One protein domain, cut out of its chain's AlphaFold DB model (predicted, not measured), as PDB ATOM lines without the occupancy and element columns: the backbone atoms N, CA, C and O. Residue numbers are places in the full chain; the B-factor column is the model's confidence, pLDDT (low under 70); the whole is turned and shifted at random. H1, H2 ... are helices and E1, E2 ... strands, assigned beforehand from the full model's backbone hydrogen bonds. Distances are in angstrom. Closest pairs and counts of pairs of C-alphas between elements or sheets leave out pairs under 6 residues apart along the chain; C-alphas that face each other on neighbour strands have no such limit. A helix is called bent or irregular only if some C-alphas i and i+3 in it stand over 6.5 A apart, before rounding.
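Overview. This is residues 605 to 729 of the 780 residues of an uncharacterized protein of Saccharolobus solfataricus (UniProt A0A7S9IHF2). Three strand parts follow one another along the longest axis: a two-stranded hairpin of E2 and E3 with H1 near one of its ends, a small three-stranded sheet E6 E8 E7 in the middle, and a second three-stranded sheet E4 E5 E9 at the far end. The single strand E1 fills the space between the hairpin and the middle sheet, with H2 leading on from its end. The printed part has 125 residues with two named helices and nine named strands, in the order H1 E1 H2 E2 E3 E4 E5 E6 E7 E8 E9; the three sheets are antiparallel and the class is mixed, helices and strands. The whole is compact, with a radius of gyration of the C-alphas of 15.5 A and spans of 43 by 34 by 24 A.

Along the chain. H1, residues 605 to 613, begins at C-alpha 605 (11.669, -4.085, 102.104) and is 12.5 A long. E1 is residues 624 to 628, and H2, residues 629 to 638, is 15.0 A long. H2 is irregular: C-alphas 630 and 633 are 7.3 A apart. E2, residues 642 to 648, spans 17.5 A and E3, residues 651 to 656, spans 16.7 A. E4 is residues 661 to 665; E5, residues 671 to 677, spans 19.1 A. E6 is residues 685 to 689, E7 706 to 709 and E8 716 to 720. E9, residues 724 to 728, ends at C-alpha 728 (42.403, -9.938, 77.956).

Arrangement. The closest C-alphas of H1 and E3 are those of Ala 613 and Ile 651, 6.5 A apart. E1 pairs with no named strand; it is near E3 and near E8. E1 and H2 meet only through their link. H2 is on the sheet E6 E8 E7 but only grazes it, with residues 631 to 638. E2 and E3 form a hairpin, with N 643 and O 655 at 2.9 A. E4 and E5 form another, with N 663 and O 675 at 2.8 A, and E5 has E9 as its other neighbour, with N 674 and O 725 at 2.8 A. E8 is the inner strand between E6, with N 687 and O 718 at 2.8 A, and E7, with N 717 and O 708 at 2.8 A; E7 and E8 are a hairpin. E6 is apart from E4 and from E9. In H1 every O i to N i+4 pair is within hydrogen-bond range; in H2 4 of 6 are.

Size, cuts and confidence. The two C-alphas farthest apart are those of Thr 605 and Pro 667, 45.9 A. The printed part has no cut. The one long link is E6 to E7, residues 690 to 705. The mean pLDDT of the printed part is 76.3, and residues 666 to 672, 678 to 682, 691 to 705, 711 to 715 and 728 to 729 are under 70.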
ATOM      1  N   THR A 605      12.210  -4.880 103.219       81.94
ATOM      2  CA  THR A 605      11.669  -4.085 102.104       81.94
ATOM      3  C   THR A 605      12.451  -4.296 100.809       81.94
ATOM      4  O   THR A 605      11.854  -4.580  99.774       81.94
ATOM      5  N   GLU A 606      13.780  -4.205 100.865       81.50
ATOM      6  CA  GLU A 606      14.648  -4.374  99.689       81.50
ATOM      7  C   GLU A 606      14.618  -5.819  99.182       81.50
ATOM      8  O   GLU A 606      14.562  -6.071  97.976       81.50
ATOM      9  N   PHE A 607      14.559  -6.779 100.111       82.31
ATOM     10  CA  PHE A 607      14.360  -8.183  99.786       82.31
ATOM     11  C   PHE A 607      13.039  -8.411  99.040       82.31
ATOM     12  O   PHE A 607      13.026  -9.112  98.030       82.31
ATOM     13  N   HIS A 608      11.935  -7.798  99.481       85.88
ATOM     14  CA  HIS A 608      10.652  -7.907  98.785       85.88
ATOM     15  C   HIS A 608      10.675  -7.265  97.398       85.88
ATOM     16  O   HIS A 608      10.116  -7.846  96.469       85.88
ATOM     17  N   ILE A 609      11.332  -6.114  97.227       88.38
ATOM     18  CA  ILE A 609      11.502  -5.491  95.906       88.38
ATOM     19  C   ILE A 609      12.216  -6.465  94.958       88.38
ATOM     20  O   ILE A 609      11.735  -6.711  93.851       88.38
ATOM     21  N   LEU A 610      13.309  -7.086  95.410       87.88
ATOM     22  CA  LEU A 610      14.041  -8.066  94.612       87.88
ATOM     23  C   LEU A 610      13.221  -9.339  94.344       87.88
ATOM     24  O   LEU A 610      13.194  -9.828  93.217       87.88
ATOM     25  N   LEU A 611      12.500  -9.844  95.349       90.12
ATOM     26  CA  LEU A 611      11.589 -10.984  95.215       90.12
ATOM     27  C   LEU A 611      10.522 -10.719  94.143       90.12
ATOM     28  O   LEU A 611      10.269 -11.581  93.306       90.12
ATOM     29  N   HIS A 612       9.916  -9.527  94.145       90.31
ATOM     30  CA  HIS A 612       8.939  -9.119  93.139       90.31
ATOM     31  C   HIS A 612       9.564  -9.036  91.745       90.31
ATOM     32  O   HIS A 612       8.982  -9.562  90.796       90.31
ATOM     33  N   ALA A 613      10.753  -8.439  91.627       91.75
ATOM     34  CA  ALA A 613      11.474  -8.336  90.360       91.75
ATOM     35  C   ALA A 613      11.808  -9.710  89.768       91.75
ATOM     36  O   ALA A 613      11.721  -9.874  88.558       91.75
ATOM     37  N   LEU A 614      12.137 -10.691  90.616       92.25
ATOM     38  CA  LEU A 614      12.465 -12.069  90.236       92.25
ATOM     39  C   LEU A 614      11.241 -12.970  90.027       92.25
ATOM     40  O   LEU A 614      11.399 -14.114  89.605       92.25
ATOM     41  N   ASN A 615      10.030 -12.493  90.316       92.56
ATOM     42  CA  ASN A 615       8.793 -13.267  90.176       92.56
ATOM     43  C   ASN A 615       7.924 -12.808  88.991       92.56
ATOM     44  O   ASN A 615       6.775 -13.230  88.859       92.56
ATOM     45  N   LEU A 616       8.446 -11.940  88.116       91.94
ATOM     46  CA  LEU A 616       7.742 -11.511  86.905       91.94
ATOM     47  C   LEU A 616       7.598 -12.683  85.927       91.94
ATOM     48  O   LEU A 616       8.593 -13.247  85.475       91.94
ATOM     49  N   SER A 617       6.355 -13.043  85.598       88.88
ATOM     50  CA  SER A 617       6.013 -14.264  84.851       88.88
ATOM     51  C   SER A 617       6.258 -14.188  83.341       88.88
ATOM     52  O   SER A 617       6.408 -15.224  82.701       88.88
ATOM     53  N   PHE A 618       6.308 -12.987  82.762       90.06
ATOM     54  CA  PHE A 618       6.529 -12.777  81.324       90.06
ATOM     55  C   PHE A 618       8.017 -12.657  80.949       90.06
ATOM     56  O   PHE A 618       8.347 -12.571  79.767       90.06
ATOM     57  N   VAL A 619       8.920 -12.634  81.934       89.25
ATOM     58  CA  VAL A 619      10.359 -12.455  81.711       89.25
ATOM     59  C   VAL A 619      11.054 -13.806  81.613       89.25
ATOM     60  O   VAL A 619      10.995 -14.624  82.532       89.25
ATOM     61  N   ASN A 620      11.798 -14.023  80.527       90.00
ATOM     62  CA  ASN A 620      12.727 -15.145  80.451       90.00
ATOM     63  C   ASN A 620      14.087 -14.749  81.050       90.00
ATOM     64  O   ASN A 620      14.909 -14.125  80.374       90.00
ATOM     65  N   TYR A 621      14.322 -15.144  82.306       90.25
ATOM     66  CA  TYR A 621      15.511 -14.767  83.086       90.25
ATOM     67  C   TYR A 621      16.845 -15.253  82.510       90.25
ATOM     68  O   TYR A 621      17.868 -14.630  82.766       90.25
ATOM     69  N   SER A 622      16.840 -16.301  81.685       87.75
ATOM     70  CA  SER A 622      18.027 -16.735  80.932       87.75
ATOM     71  C   SER A 622      18.518 -15.684  79.931       87.75
ATOM     72  O   SER A 622      19.704 -15.558  79.649       87.75
ATOM     73  N   SER A 623      17.590 -14.873  79.426       88.56
ATOM     74  CA  SER A 623      17.851 -13.767  78.501       88.56
ATOM     75  C   SER A 623      17.714 -12.397  79.170       88.56
ATOM     76  O   SER A 623      17.508 -11.404  78.481       88.56
ATOM     77  N   ALA A 624      17.747 -12.323  80.500       91.12
ATOM     78  CA  ALA A 624      17.553 -11.073  81.225       91.12
ATOM     79  C   ALA A 624      18.836 -10.606  81.916       91.12
ATOM     80  O   ALA A 624      19.753 -11.387  82.167       91.12
ATOM     81  N   VAL A 625      18.870  -9.322  82.265       90.38
ATOM     82  CA  VAL A 625      19.882  -8.743  83.146       90.38
ATOM     83  C   VAL A 625      19.233  -7.811  84.163       90.38
ATOM     84  O   VAL A 625      18.255  -7.128  83.854       90.38
ATOM     85  N   LEU A 626      19.775  -7.799  85.379       89.25
ATOM     86  CA  LEU A 626      19.281  -7.010  86.503       89.25
ATOM     87  C   LEU A 626      20.252  -5.856  86.788       89.25
ATOM     88  O   LEU A 626      21.446  -6.091  86.984       89.25
ATOM     89  N   ILE A 627      19.762  -4.614  86.788       86.56
ATOM     90  CA  ILE A 627      20.577  -3.389  86.882       86.56
ATOM     91  C   ILE A 627      19.941  -2.408  87.875       86.56
ATOM     92  O   ILE A 627      18.732  -2.420  88.094       86.56
ATOM     93  N   SER A 628      20.745  -1.507  88.444       84.94
ATOM     94  CA  SER A 628      20.228  -0.389  89.240       84.94
ATOM     95  C   SER A 628      19.351   0.527  88.402       84.94
ATOM     96  O   SER A 628      19.753   0.947  87.315       84.94
ATOM     97  N   ALA A 629      18.217   0.944  88.966       85.38
ATOM     98  CA  ALA A 629      17.395   2.013  88.398       85.38
ATOM     99  C   ALA A 629      18.168   3.339  88.217       85.38
ATOM    100  O   ALA A 629      17.799   4.161  87.382       85.38
ATOM    101  N   SER A 630      19.294   3.536  88.916       84.25
ATOM    102  CA  SER A 630      20.168   4.701  88.701       84.25
ATOM    103  C   SER A 630      20.732   4.795  87.273       84.25
ATOM    104  O   SER A 630      20.927   5.904  86.774       84.25
ATOM    105  N   TYR A 631      20.921   3.664  86.583       83.56
ATOM    106  CA  TYR A 631      21.424   3.623  85.205       83.56
ATOM    107  C   TYR A 631      20.321   3.668  84.142       83.56
ATOM    108  O   TYR A 631      20.630   3.788  82.955       83.56
ATOM    109  N   GLU A 632      19.046   3.600  84.536       87.81
ATOM    110  CA  GLU A 632      17.904   3.472  83.624       87.81
ATOM    111  C   GLU A 632      17.872   4.593  82.582       87.81
ATOM    112  O   GLU A 632      17.888   4.329  81.381       87.81
ATOM    113  N   LYS A 633      17.915   5.855  83.027       86.12
ATOM    114  CA  LYS A 633      17.863   7.015  82.121       86.12
ATOM    115  C   LYS A 633      19.013   7.025  81.123       86.12
ATOM    116  O   LYS A 633      18.849   7.498  80.003       86.12
ATOM    117  N   GLU A 634      20.186   6.570  81.540       81.44
ATOM    118  CA  GLU A 634      21.382   6.605  80.708       81.44
ATOM    119  C   GLU A 634      21.390   5.460  79.690       81.44
ATOM    120  O   GLU A 634      21.688   5.675  78.518       81.44
ATOM    121  N   ILE A 635      20.984   4.259  80.109       83.31
ATOM    122  CA  ILE A 635      20.844   3.095  79.228       83.31
ATOM    123  C   ILE A 635      19.738   3.342  78.204       83.31
ATOM    124  O   ILE A 635      19.970   3.199  77.008       83.31
ATOM    125  N   ILE A 636      18.571   3.820  78.637       85.88
ATOM    126  CA  ILE A 636      17.451   4.124  77.741       85.88
ATOM    127  C   ILE A 636      17.835   5.160  76.674       85.88
ATOM    128  O   ILE A 636      17.481   4.995  75.512       85.88
ATOM    129  N   LYS A 637      18.602   6.200  77.029       83.12
ATOM    130  CA  LYS A 637      19.065   7.214  76.063       83.12
ATOM    131  C   LYS A 637      19.986   6.656  74.974       83.12
ATOM    132  O   LYS A 637      20.104   7.276  73.922       83.12
ATOM    133  N   THR A 638      20.672   5.547  75.246       77.00
ATOM    134  CA  THR A 638      21.648   4.946  74.321       77.00
ATOM    135  C   THR A 638      21.059   3.816  73.484       77.00
ATOM    136  O   THR A 638      21.572   3.535  72.402       77.00
ATOM    137  N   LEU A 639      19.972   3.194  73.944       81.25
ATOM    138  CA  LEU A 639      19.280   2.136  73.221       81.25
ATOM    139  C   LEU A 639      18.348   2.716  72.154       81.25
ATOM    140  O   LEU A 639      17.506   3.570  72.421       81.25
ATOM    141  N   GLN A 640      18.458   2.191  70.939       72.19
ATOM    142  CA  GLN A 640      17.475   2.404  69.884       72.19
ATOM    143  C   GLN A 640      16.583   1.162  69.817       72.19
ATOM    144  O   GLN A 640      17.091   0.045  69.819       72.19
ATOM    145  N   ASN A 641      15.263   1.354  69.724       78.62
ATOM    146  CA  ASN A 641      14.290   0.282  69.475       78.62
ATOM    147  C   ASN A 641      14.085  -0.714  70.649       78.62
ATOM    148  O   ASN A 641      14.446  -1.890  70.577       78.62
ATOM    149  N   TYR A 642      13.449  -0.236  71.723       90.00
ATOM    150  CA  TYR A 642      13.008  -1.036  72.873       90.00
ATOM    151  C   TYR A 642      11.523  -0.779  73.176       90.00
ATOM    152  O   TYR A 642      10.962   0.240  72.763       90.00
ATOM    153  N   SER A 643      10.885  -1.682  73.918       93.44
ATOM    154  CA  SER A 643       9.540  -1.494  74.473       93.44
ATOM    155  C   SER A 643       9.564  -1.584  76.000       93.44
ATOM    156  O   SER A 643      10.398  -2.279  76.577       93.44
ATOM    157  N   ILE A 644       8.684  -0.846  76.679       93.31
ATOM    158  CA  ILE A 644       8.523  -0.929  78.138       93.31
ATOM    159  C   ILE A 644       7.429  -1.961  78.412       93.31
ATOM    160  O   ILE A 644       6.284  -1.750  78.022       93.31
ATOM    161  N   LEU A 645       7.776  -3.060  79.081       93.31
ATOM    162  CA  LEU A 645       6.837  -4.143  79.392       93.31
ATOM    163  C   LEU A 645       6.195  -4.001  80.767       93.31
ATOM    164  O   LEU A 645       5.066  -4.438  80.982       93.31
ATOM    165  N   TYR A 646       6.923  -3.419  81.714       93.44
ATOM    166  CA  TYR A 646       6.458  -3.256  83.080       93.44
ATOM    167  C   TYR A 646       7.083  -2.016  83.691       93.44
ATOM    168  O   TYR A 646       8.261  -1.737  83.482       93.44
ATOM    169  N   ASN A 647       6.292  -1.271  84.451       91.12
ATOM    170  CA  ASN A 647       6.787  -0.138  85.205       91.12
ATOM    171  C   ASN A 647       5.993   0.000  86.502       91.12
ATOM    172  O   ASN A 647       4.767   0.097  86.502       91.12
ATOM    173  N   SER A 648       6.719   0.004  87.605       88.25
ATOM    174  CA  SER A 648       6.254   0.260  88.958       88.25
ATOM    175  C   SER A 648       7.255   1.210  89.614       88.25
ATOM    176  O   SER A 648       8.401   1.288  89.179       88.25
ATOM    177  N   GLY A 649       6.873   1.891  90.697       82.56
ATOM    178  CA  GLY A 649       7.771   2.844  91.369       82.56
ATOM    179  C   GLY A 649       9.139   2.271  91.790       82.56
ATOM    180  O   GLY A 649      10.082   3.040  91.951       82.56
ATOM    181  N   ASN A 650       9.262   0.943  91.929       88.44
ATOM    182  CA  ASN A 650      10.495   0.275  92.356       88.44
ATOM    183  C   ASN A 650      11.146  -0.617  91.286       88.44
ATOM    184  O   ASN A 650      12.298  -1.013  91.456       88.44
ATOM    185  N   ILE A 651      10.419  -0.983  90.227       93.31
ATOM    186  CA  ILE A 651      10.871  -1.938  89.207       93.31
ATOM    187  C   ILE A 651      10.360  -1.481  87.847       93.31
ATOM    188  O   ILE A 651       9.146  -1.339  87.678       93.31
ATOM    189  N   SER A 652      11.248  -1.360  86.866       94.94
ATOM    190  CA  SER A 652      10.879  -1.204  85.458       94.94
ATOM    191  C   SER A 652      11.555  -2.274  84.604       94.94
ATOM    192  O   SER A 652      12.643  -2.758  84.911       94.94
ATOM    193  N   VAL A 653      10.878  -2.710  83.544       95.00
ATOM    194  CA  VAL A 653      11.364  -3.747  82.631       95.00
ATOM    195  C   VAL A 653      11.208  -3.264  81.208       95.00
ATOM    196  O   VAL A 653      10.106  -2.903  80.785       95.00
ATOM    197  N   ILE A 654      12.309  -3.320  80.466       94.62
ATOM    198  CA  ILE A 654      12.319  -3.087  79.027       94.62
ATOM    199  C   ILE A 654      12.663  -4.371  78.274       94.62
ATOM    200  O   ILE A 654      13.469  -5.181  78.738       94.62
ATOM    201  N   GLU A 655      12.053  -4.541  77.107       94.62
ATOM    202  CA  GLU A 655      12.367  -5.586  76.136       94.62
ATOM    203  C   GLU A 655      13.077  -4.962  74.937       94.62
ATOM    204  O   GLU A 655      12.614  -3.974  74.358       94.62
ATOM    205  N   LEU A 656      14.220  -5.537  74.571       90.31
ATOM    206  CA  LEU A 656      14.937  -5.171  73.362       90.31
ATOM    207  C   LEU A 656      14.283  -5.869  72.173       90.31
ATOM    208  O   LEU A 656      14.165  -7.095  72.141       90.31
ATOM    209  N   ASN A 657      13.891  -5.083  71.171       84.69
ATOM    210  CA  ASN A 657      13.210  -5.603  69.983       84.69
ATOM    211  C   ASN A 657      14.181  -6.288  69.000       84.69
ATOM    212  O   ASN A 657      13.747  -6.899  68.025       84.69
ATOM    213  N   TYR A 658      15.490  -6.181  69.243       80.06
ATOM    214  CA  TYR A 658      16.548  -6.744  68.414       80.06
ATOM    215  C   TYR A 658      17.585  -7.469  69.278       80.06
ATOM    216  O   TYR A 658      18.068  -6.914  70.263       80.06
ATOM    217  N   ILE A 659      17.925  -8.705  68.901       80.62
ATOM    218  CA  ILE A 659      18.893  -9.558  69.605       80.62
ATOM    219  C   ILE A 659      19.815 -10.186  68.552       80.62
ATOM    220  O   ILE A 659      19.418 -11.161  67.903       80.62
ATOM    221  N   PRO A 660      21.022  -9.639  68.331       80.56
ATOM    222  CA  PRO A 660      21.983 -10.252  67.432       80.56
ATOM    223  C   PRO A 660      22.555 -11.540  68.035       80.56
ATOM    224  O   PRO A 660      22.589 -11.733  69.253       80.56
ATOM    225  N   SER A 661      23.018 -12.438  67.166       81.38
ATOM    226  CA  SER A 661      23.676 -13.678  67.589       81.38
ATOM    227  C   SER A 661      25.122 -13.427  68.012       81.38
ATOM    228  O   SER A 661      25.843 -12.684  67.348       81.38
ATOM    229  N   LEU A 662      25.569 -14.085  69.083       82.06
ATOM    230  CA  LEU A 662      26.957 -14.038  69.544       82.06
ATOM    231  C   LEU A 662      27.673 -15.364  69.283       82.06
ATOM    232  O   LEU A 662      27.131 -16.438  69.530       82.06
ATOM    233  N   GLU A 663      28.928 -15.271  68.856       81.25
ATOM    234  CA  GLU A 663      29.888 -16.370  68.794       81.25
ATOM    235  C   GLU A 663      31.063 -16.066  69.724       81.25
ATOM    236  O   GLU A 663      31.836 -15.137  69.486       81.25
ATOM    237  N   VAL A 664      31.255 -16.876  70.762       74.12
ATOM    238  CA  VAL A 664      32.480 -16.824  71.568       74.12
ATOM    239  C   VAL A 664      33.544 -17.659  70.859       74.12
ATOM    240  O   VAL A 664      33.442 -18.883  70.788       74.12
ATOM    241  N   LYS A 665      34.567 -17.009  70.302       71.38
ATOM    242  CA  LYS A 665      35.692 -17.673  69.631       71.38
ATOM    243  C   LYS A 665      36.836 -17.788  70.614       71.38
ATOM    244  O   LYS A 665      37.336 -16.758  71.061       71.38
ATOM    245  N   ASN A 666      37.281 -18.999  70.961       63.59
ATOM    246  CA  ASN A 666      38.416 -19.068  71.873       63.59
ATOM    247  C   ASN A 666      39.331 -20.305  71.777       63.59
ATOM    248  O   ASN A 666      38.853 -21.418  71.979       63.59
ATOM    249  N   PRO A 667      40.655 -20.099  71.590       45.69
ATOM    250  CA  PRO A 667      41.692 -21.093  71.861       45.69
ATOM    251  C   PRO A 667      42.485 -20.895  73.184       45.69
ATOM    252  O   PRO A 667      43.294 -21.761  73.497       45.69
ATOM    253  N   ASN A 668      42.300 -19.820  73.983       48.75
ATOM    254  CA  ASN A 668      43.137 -19.520  75.177       48.75
ATOM    255  C   ASN A 668      42.309 -19.034  76.403       48.75
ATOM    256  O   ASN A 668      41.394 -18.239  76.231       48.75
ATOM    257  N   PRO A 669      42.510 -19.510  77.650       49.59
ATOM    258  CA  PRO A 669      41.831 -18.973  78.846       49.59
ATOM    259  C   PRO A 669      42.188 -17.518  79.204       49.59
ATOM    260  O   PRO A 669      41.382 -16.849  79.836       49.59
ATOM    261  N   SER A 670      43.341 -16.999  78.776       54.97
ATOM    262  CA  SER A 670      43.791 -15.639  79.127       54.97
ATOM    263  C   SER A 670      43.225 -14.528  78.235       54.97
ATOM    264  O   SER A 670      43.475 -13.356  78.492       54.97
ATOM    265  N   ILE A 671      42.508 -14.862  77.158       63.28
ATOM    266  CA  ILE A 671      41.891 -13.890  76.245       63.28
ATOM    267  C   ILE A 671      40.538 -14.440  75.812       63.28
ATOM    268  O   ILE A 671      40.447 -15.596  75.416       63.28
ATOM    269  N   ILE A 672      39.489 -13.629  75.839       69.12
ATOM    270  CA  ILE A 672      38.158 -13.977  75.347       69.12
ATOM    271  C   ILE A 672      37.810 -13.061  74.189       69.12
ATOM    272  O   ILE A 672      37.888 -11.839  74.300       69.12
ATOM    273  N   ILE A 673      37.436 -13.672  73.067       75.81
ATOM    274  CA  ILE A 673      37.023 -12.967  71.859       75.81
ATOM    275  C   ILE A 673      35.556 -13.296  71.608       75.81
ATOM    276  O   ILE A 673      35.195 -14.451  71.376       75.81
ATOM    277  N   ILE A 674      34.708 -12.278  71.634       81.44
ATOM    278  CA  ILE A 674      33.281 -12.398  71.338       81.44
ATOM    279  C   ILE A 674      33.047 -11.727  69.995       81.44
ATOM    280  O   ILE A 674      33.340 -10.545  69.819       81.44
ATOM    281  N   LYS A 675      32.531 -12.487  69.036       83.00
ATOM    282  CA  LYS A 675      32.136 -12.000  67.722       83.00
ATOM    283  C   LYS A 675      30.622 -11.843  67.686       83.00
ATOM    284  O   LYS A 675      29.895 -12.783  67.992       83.00
ATOM    285  N   ILE A 676      30.154 -10.679  67.261       82.62
ATOM    286  CA  ILE A 676      28.740 -10.436  66.996       82.62
ATOM    287  C   ILE A 676      28.470 -10.829  65.541       82.62
ATOM    288  O   ILE A 676      29.107 -10.330  64.609       82.62
ATOM    289  N   VAL A 677      27.603 -11.815  65.339       75.56
ATOM    290  CA  VAL A 677      27.329 -12.417  64.033       75.56
ATOM    291  C   VAL A 677      26.057 -11.814  63.458       75.56
ATOM    292  O   VAL A 677      25.009 -11.868  64.095       75.56
ATOM    293  N   LYS A 678      26.175 -11.315  62.216       63.47
ATOM    294  CA  LYS A 678      25.153 -10.568  61.464       63.47
ATOM    295  C   LYS A 678      24.747  -9.244  62.118       63.47
ATOM    296  O   LYS A 678      23.609  -9.099  62.536       63.47
ATOM    297  N   ASP A 679      25.626  -8.248  62.068       59.69
ATOM    298  CA  ASP A 679      25.201  -6.860  62.252       59.69
ATOM    299  C   ASP A 679      25.601  -6.009  61.052       59.69
ATOM    300  O   ASP A 679      26.752  -5.621  60.885       59.69
ATOM    301  N   ASN A 680      24.613  -5.717  60.202       54.72
ATOM    302  CA  ASN A 680      24.708  -4.666  59.184       54.72
ATOM    303  C   ASN A 680      24.403  -3.273  59.782       54.72
ATOM    304  O   ASN A 680      24.295  -2.298  59.040       54.72
ATOM    305  N   TYR A 681      24.220  -3.179  61.104       57.09
ATOM    306  CA  TYR A 681      23.814  -1.972  61.811       57.09
ATOM    307  C   TYR A 681      24.929  -1.491  62.743       57.09
ATOM    308  O   TYR A 681      25.398  -2.233  63.596       57.09
ATOM    309  N   ASN A 682      25.290  -0.208  62.640       57.97
ATOM    310  CA  ASN A 682      26.206   0.478  63.567       57.97
ATOM    311  C   ASN A 682      25.542   0.817  64.920       57.97
ATOM    312  O   ASN A 682      25.965   1.752  65.607       57.97
ATOM    313  N   SER A 683      24.453   0.133  65.281       70.19
ATOM    314  CA  SER A 683      23.724   0.396  66.519       70.19
ATOM    315  C   SER A 683      24.506  -0.099  67.726       70.19
ATOM    316  O   SER A 683      25.230  -1.090  67.671       70.19
ATOM    317  N   LEU A 684      24.331   0.601  68.836       77.56
ATOM    318  CA  LEU A 684      24.941   0.259  70.105       77.56
ATOM    319  C   LEU A 684      24.145  -0.882  70.761       77.56
ATOM    320  O   LEU A 684      22.945  -0.755  70.998       77.56
ATOM    321  N   ILE A 685      24.815  -2.005  71.008       82.75
ATOM    322  CA  ILE A 685      24.241  -3.265  71.483       82.75
ATOM    323  C   ILE A 685      24.712  -3.513  72.922       82.75
ATOM    324  O   ILE A 685      25.915  -3.401  73.194       82.75
ATOM    325  N   PRO A 686      23.801  -3.855  73.850       86.69
ATOM    326  CA  PRO A 686      24.170  -4.325  75.177       86.69
ATOM    327  C   PRO A 686      24.636  -5.780  75.113       86.69
ATOM    328  O   PRO A 686      23.922  -6.651  74.624       86.69
ATOM    329  N   ILE A 687      25.814  -6.064  75.654       86.38
ATOM    330  CA  ILE A 687      26.338  -7.422  75.801       86.38
ATOM    331  C   ILE A 687      26.615  -7.666  77.278       86.38
ATOM    332  O   ILE A 687      27.441  -6.983  77.878       86.38
ATOM    333  N   LEU A 688      25.913  -8.637  77.861       85.50
ATOM    334  CA  LEU A 688      26.145  -9.103  79.221       85.50
ATOM    335  C   LEU A 688      27.341 -10.054  79.225       85.50
ATOM    336  O   LEU A 688      27.311 -11.083  78.550       85.50
ATOM    337  N   ILE A 689      28.359  -9.722  80.013       80.69
ATOM    338  CA  ILE A 689      29.525 -10.559  80.288       80.69
ATOM    339  C   ILE A 689      29.418 -11.078  81.715       80.69
ATOM    340  O   ILE A 689      29.422 -10.294  82.661       80.69
ATOM    341  N   ARG A 690      29.326 -12.398  81.861       74.81
ATOM    342  CA  ARG A 690      29.233 -13.124  83.130       74.81
ATOM    343  C   ARG A 690      30.612 -13.649  83.525       74.81
ATOM    344  O   ARG A 690      30.848 -14.851  83.481       74.81
ATOM    345  N   GLU A 691      31.520 -12.738  83.876       65.06
ATOM    346  CA  GLU A 691      32.863 -13.057  84.379       65.06
ATOM    347  C   GLU A 691      33.295 -12.118  85.502       65.06
ATOM    348  O   GLU A 691      32.761 -11.018  85.659       65.06
ATOM    349  N   ASN A 692      34.281 -12.568  86.282       53.59
ATOM    350  CA  ASN A 692      34.763 -11.890  87.478       53.59
ATOM    351  C   ASN A 692      35.407 -10.532  87.130       53.59
ATOM    352  O   ASN A 692      36.581 -10.430  86.764       53.59
ATOM    353  N   TYR A 693      34.601  -9.473  87.199       44.66
ATOM    354  CA  TYR A 693      35.020  -8.103  86.945       44.66
ATOM    355  C   TYR A 693      35.520  -7.471  88.243       44.66
ATOM    356  O   TYR A 693      34.737  -7.018  89.074       44.66
ATOM    357  N   GLN A 694      36.841  -7.428  88.409       47.91
ATOM    358  CA  GLN A 694      37.492  -6.715  89.504       47.91
ATOM    359  C   GLN A 694      38.102  -5.415  88.959       47.91
ATOM    360  O   GLN A 694      39.165  -5.469  88.337       47.91
ATOM    361  N   PRO A 695      37.455  -4.250  89.155       39.91
ATOM    362  CA  PRO A 695      37.870  -2.988  88.532       39.91
ATOM    363  C   PRO A 695      39.290  -2.540  88.921       39.91
ATOM    364  O   PRO A 695      39.915  -1.801  88.172       39.91
ATOM    365  N   GLU A 696      39.822  -3.019  90.048       41.75
ATOM    366  CA  GLU A 696      41.175  -2.697  90.538       41.75
ATOM    367  C   GLU A 696      42.271  -3.653  90.022       41.75
ATOM    368  O   GLU A 696      43.464  -3.379  90.170       41.75
ATOM    369  N   ILE A 697      41.890  -4.788  89.421       41.12
ATOM    370  CA  ILE A 697      42.807  -5.839  88.933       41.12
ATOM    371  C   ILE A 697      42.725  -5.992  87.404       41.12
ATOM    372  O   ILE A 697      43.706  -6.384  86.767       41.12
ATOM    373  N   ASN A 698      41.590  -5.625  86.802       42.50
ATOM    374  CA  ASN A 698      41.290  -5.836  85.390       42.50
ATOM    375  C   ASN A 698      41.217  -4.511  84.604       42.50
ATOM    376  O   ASN A 698      40.133  -4.064  84.239       42.50
ATOM    377  N   GLU A 699      42.361  -3.914  84.254       45.22
ATOM    378  CA  GLU A 699      42.453  -2.730  83.365       45.22
ATOM    379  C   GLU A 699      42.134  -3.031  81.872       45.22
ATOM    380  O   GLU A 699      42.510  -2.287  80.968       45.22
ATOM    381  N   TYR A 700      41.458  -4.140  81.556       51.44
ATOM    382  CA  TYR A 700      41.545  -4.766  80.227       51.44
ATOM    383  C   TYR A 700      40.465  -4.385  79.210       51.44
ATOM    384  O   TYR A 700      40.593  -4.717  78.030       51.44
ATOM    385  N   ILE A 701      39.398  -3.699  79.624       56.34
ATOM    386  CA  ILE A 701      38.227  -3.428  78.774       56.34
ATOM    387  C   ILE A 701      38.335  -2.004  78.206       56.34
ATOM    388  O   ILE A 701      37.635  -1.086  78.623       56.34
ATOM    389  N   SER A 702      39.262  -1.807  77.263       52.97
ATOM    390  CA  SER A 702      39.478  -0.526  76.571       52.97
ATOM    391  C   SER A 702      38.752  -0.479  75.219       52.97
ATOM    392  O   SER A 702      38.624  -1.495  74.540       52.97
ATOM    393  N   GLY A 703      38.255   0.701  74.824       57.94
ATOM    394  CA  GLY A 703      37.628   0.915  73.509       57.94
ATOM    395  C   GLY A 703      36.110   0.702  73.434       57.94
ATOM    396  O   GLY A 703      35.567   0.646  72.333       57.94
ATOM    397  N   TYR A 704      35.416   0.607  74.572       68.25
ATOM    398  CA  TYR A 704      33.955   0.485  74.619       68.25
ATOM    399  C   TYR A 704      33.301   1.797  75.034       68.25
ATOM    400  O   TYR A 704      33.847   2.543  75.846       68.25
ATOM    401  N   ASN A 705      32.104   2.058  74.504       65.12
ATOM    402  CA  ASN A 705      31.386   3.304  74.772       65.12
ATOM    403  C   ASN A 705      30.970   3.410  76.241       65.12
ATOM    404  O   ASN A 705      30.938   4.510  76.787       65.12
ATOM    405  N   LYS A 706      30.630   2.276  76.871       75.62
ATOM    406  CA  LYS A 706      30.263   2.239  78.285       75.62
ATOM    407  C   LYS A 706      30.308   0.833  78.880       75.62
ATOM    408  O   LYS A 706      29.950  -0.132  78.210       75.62
ATOM    409  N   ILE A 707      30.657   0.751  80.162       74.31
ATOM    410  CA  ILE A 707      30.566  -0.455  80.995       74.31
ATOM    411  C   ILE A 707      29.613  -0.143  82.153       74.31
ATOM    412  O   ILE A 707      29.779   0.873  82.828       74.31
ATOM    413  N   VAL A 708      28.597  -0.980  82.365       76.19
ATOM    414  CA  VAL A 708      27.605  -0.825  83.441       76.19
ATOM    415  C   VAL A 708      27.628  -2.069  84.334       76.19
ATOM    416  O   VAL A 708      27.485  -3.174  83.806       76.19
ATOM    417  N   PRO A 709      27.761  -1.934  85.665       71.50
ATOM    418  CA  PRO A 709      27.686  -3.079  86.565       71.50
ATOM    419  C   PRO A 709      26.262  -3.650  86.604       71.50
ATOM    420  O   PRO A 709      25.280  -2.903  86.682       71.50
ATOM    421  N   ALA A 710      26.145  -4.977  86.576       72.94
ATOM    422  CA  ALA A 710      24.892  -5.658  86.877       72.94
ATOM    423  C   ALA A 710      24.789  -5.932  88.390       72.94
ATOM    424  O   ALA A 710      25.780  -5.872  89.111       72.94
ATOM    425  N   TYR A 711      23.592  -6.249  88.891       69.94
ATOM    426  CA  TYR A 711      23.375  -6.599  90.310       69.94
ATOM    427  C   TYR A 711      23.989  -7.949  90.732       69.94
ATOM    428  O   TYR A 711      23.902  -8.340  91.895       69.94
ATOM    429  N   SER A 712      24.610  -8.684  89.815       61.81
ATOM    430  CA  SER A 712      25.508  -9.795  90.144       61.81
ATOM    431  C   SER A 712      26.927  -9.261  90.329       61.81
ATOM    432  O   SER A 712      27.400  -8.533  89.454       61.81
ATOM    433  N   ASN A 713      27.628  -9.660  91.388       51.59
ATOM    434  CA  ASN A 713      28.997  -9.193  91.633       51.59
ATOM    435  C   ASN A 713      29.970  -9.556  90.501       51.59
ATOM    436  O   ASN A 713      30.968  -8.872  90.303       51.59
ATOM    437  N   GLU A 714      29.658 -10.599  89.734       60.06
ATOM    438  CA  GLU A 714      30.528 -11.151  88.696       60.06
ATOM    439  C   GLU A 714      29.927 -11.011  87.287       60.06
ATOM    440  O   GLU A 714      30.100 -11.894  86.443       60.06
ATOM    441  N   SER A 715      29.132  -9.966  87.021       68.38
ATOM    442  CA  SER A 715      28.729  -9.661  85.642       68.38
ATOM    443  C   SER A 715      28.525  -8.172  85.376       68.38
ATOM    444  O   SER A 715      28.225  -7.376  86.269       68.38
ATOM    445  N   PHE A 716      28.701  -7.790  84.118       74.62
ATOM    446  CA  PHE A 716      28.580  -6.413  83.660       74.62
ATOM    447  C   PHE A 716      28.039  -6.367  82.237       74.62
ATOM    448  O   PHE A 716      28.144  -7.324  81.472       74.62
ATOM    449  N   ILE A 717      27.465  -5.229  81.875       81.75
ATOM    450  CA  ILE A 717      26.977  -4.962  80.528       81.75
ATOM    451  C   ILE A 717      27.964  -4.040  79.834       81.75
ATOM    452  O   ILE A 717      28.219  -2.924  80.290       81.75
ATOM    453  N   ILE A 718      28.489  -4.500  78.705       83.50
ATOM    454  CA  ILE A 718      29.240  -3.684  77.759       83.50
ATOM    455  C   ILE A 718      28.262  -3.124  76.736       83.50
ATOM    456  O   ILE A 718      27.546  -3.873  76.075       83.50
ATOM    457  N   MET A 719      28.280  -1.810  76.560       84.56
ATOM    458  CA  MET A 719      27.593  -1.136  75.466       84.56
ATOM    459  C   MET A 719      28.584  -0.905  74.326       84.56
ATOM    460  O   MET A 719      29.527  -0.120  74.465       84.56
ATOM    461  N   THR A 720      28.384  -1.584  73.196       80.94
ATOM    462  CA  THR A 720      29.329  -1.541  72.072       80.94
ATOM    463  C   THR A 720      28.633  -1.476  70.720       80.94
ATOM    464  O   THR A 720      27.557  -2.029  70.539       80.94
ATOM    465  N   ASN A 721      29.261  -0.806  69.761       80.12
ATOM    466  CA  ASN A 721      28.928  -0.862  68.334       80.12
ATOM    467  C   ASN A 721      29.980  -1.658  67.533       80.12
ATOM    468  O   ASN A 721      29.930  -1.692  66.307       80.12
ATOM    469  N   SER A 722      30.958  -2.266  68.214       77.06
ATOM    470  CA  SER A 722      31.980  -3.101  67.586       77.06
ATOM    471  C   SER A 722      31.431  -4.489  67.273       77.06
ATOM    472  O   SER A 722      30.832  -5.125  68.134       77.06
ATOM    473  N   SER A 723      31.750  -5.019  66.090       79.75
ATOM    474  CA  SER A 723      31.451  -6.407  65.707       79.75
ATOM    475  C   SER A 723      32.250  -7.450  66.500       79.75
ATOM    476  O   SER A 723      31.993  -8.651  66.391       79.75
ATOM    477  N   THR A 724      33.266  -7.012  67.249       82.19
ATOM    478  CA  THR A 724      34.176  -7.888  67.992       82.19
ATOM    479  C   THR A 724      34.579  -7.249  69.318       82.19
ATOM    480  O   THR A 724      35.054  -6.115  69.346       82.19
ATOM    481  N   ILE A 725      34.418  -7.992  70.407       79.62
ATOM    482  CA  ILE A 725      34.855  -7.633  71.760       79.62
ATOM    483  C   ILE A 725      36.044  -8.528  72.102       79.62
ATOM    484  O   ILE A 725      35.966  -9.746  71.937       79.62
ATOM    485  N   ILE A 726      37.133  -7.929  72.577       75.19
ATOM    486  CA  ILE A 726      38.301  -8.648  73.088       75.19
ATOM    487  C   ILE A 726      38.467  -8.285  74.562       75.19
ATOM    488  O   ILE A 726      38.514  -7.105  74.909       75.19
ATOM    489  N   ILE A 727      38.547  -9.306  75.410       70.00
ATOM    490  CA  ILE A 727      38.784  -9.197  76.850       70.00
ATOM    491  C   ILE A 727      40.069  -9.973  77.144       70.00
ATOM    492  O   ILE A 727      40.111 -11.184  76.949       70.00
ATOM    493  N   SER A 728      41.139  -9.297  77.557       61.03
ATOM    494  CA  SER A 728      42.403  -9.938  77.956       61.03
ATOM    495  C   SER A 728      42.511 -10.034  79.475       61.03
ATOM    496  O   SER A 728      42.032  -9.149  80.162       61.03
ATOM    497  N   TYR A 729      43.189 -11.045  80.005       54.44
ATOM    498  CA  TYR A 729      43.455 -11.202  81.435       54.44
ATOM    499  C   TYR A 729      44.963 -11.215  81.680       54.44
ATOM    500  O   TYR A 729      45.644 -12.166  81.300       54.44
TER     501      TYR A 729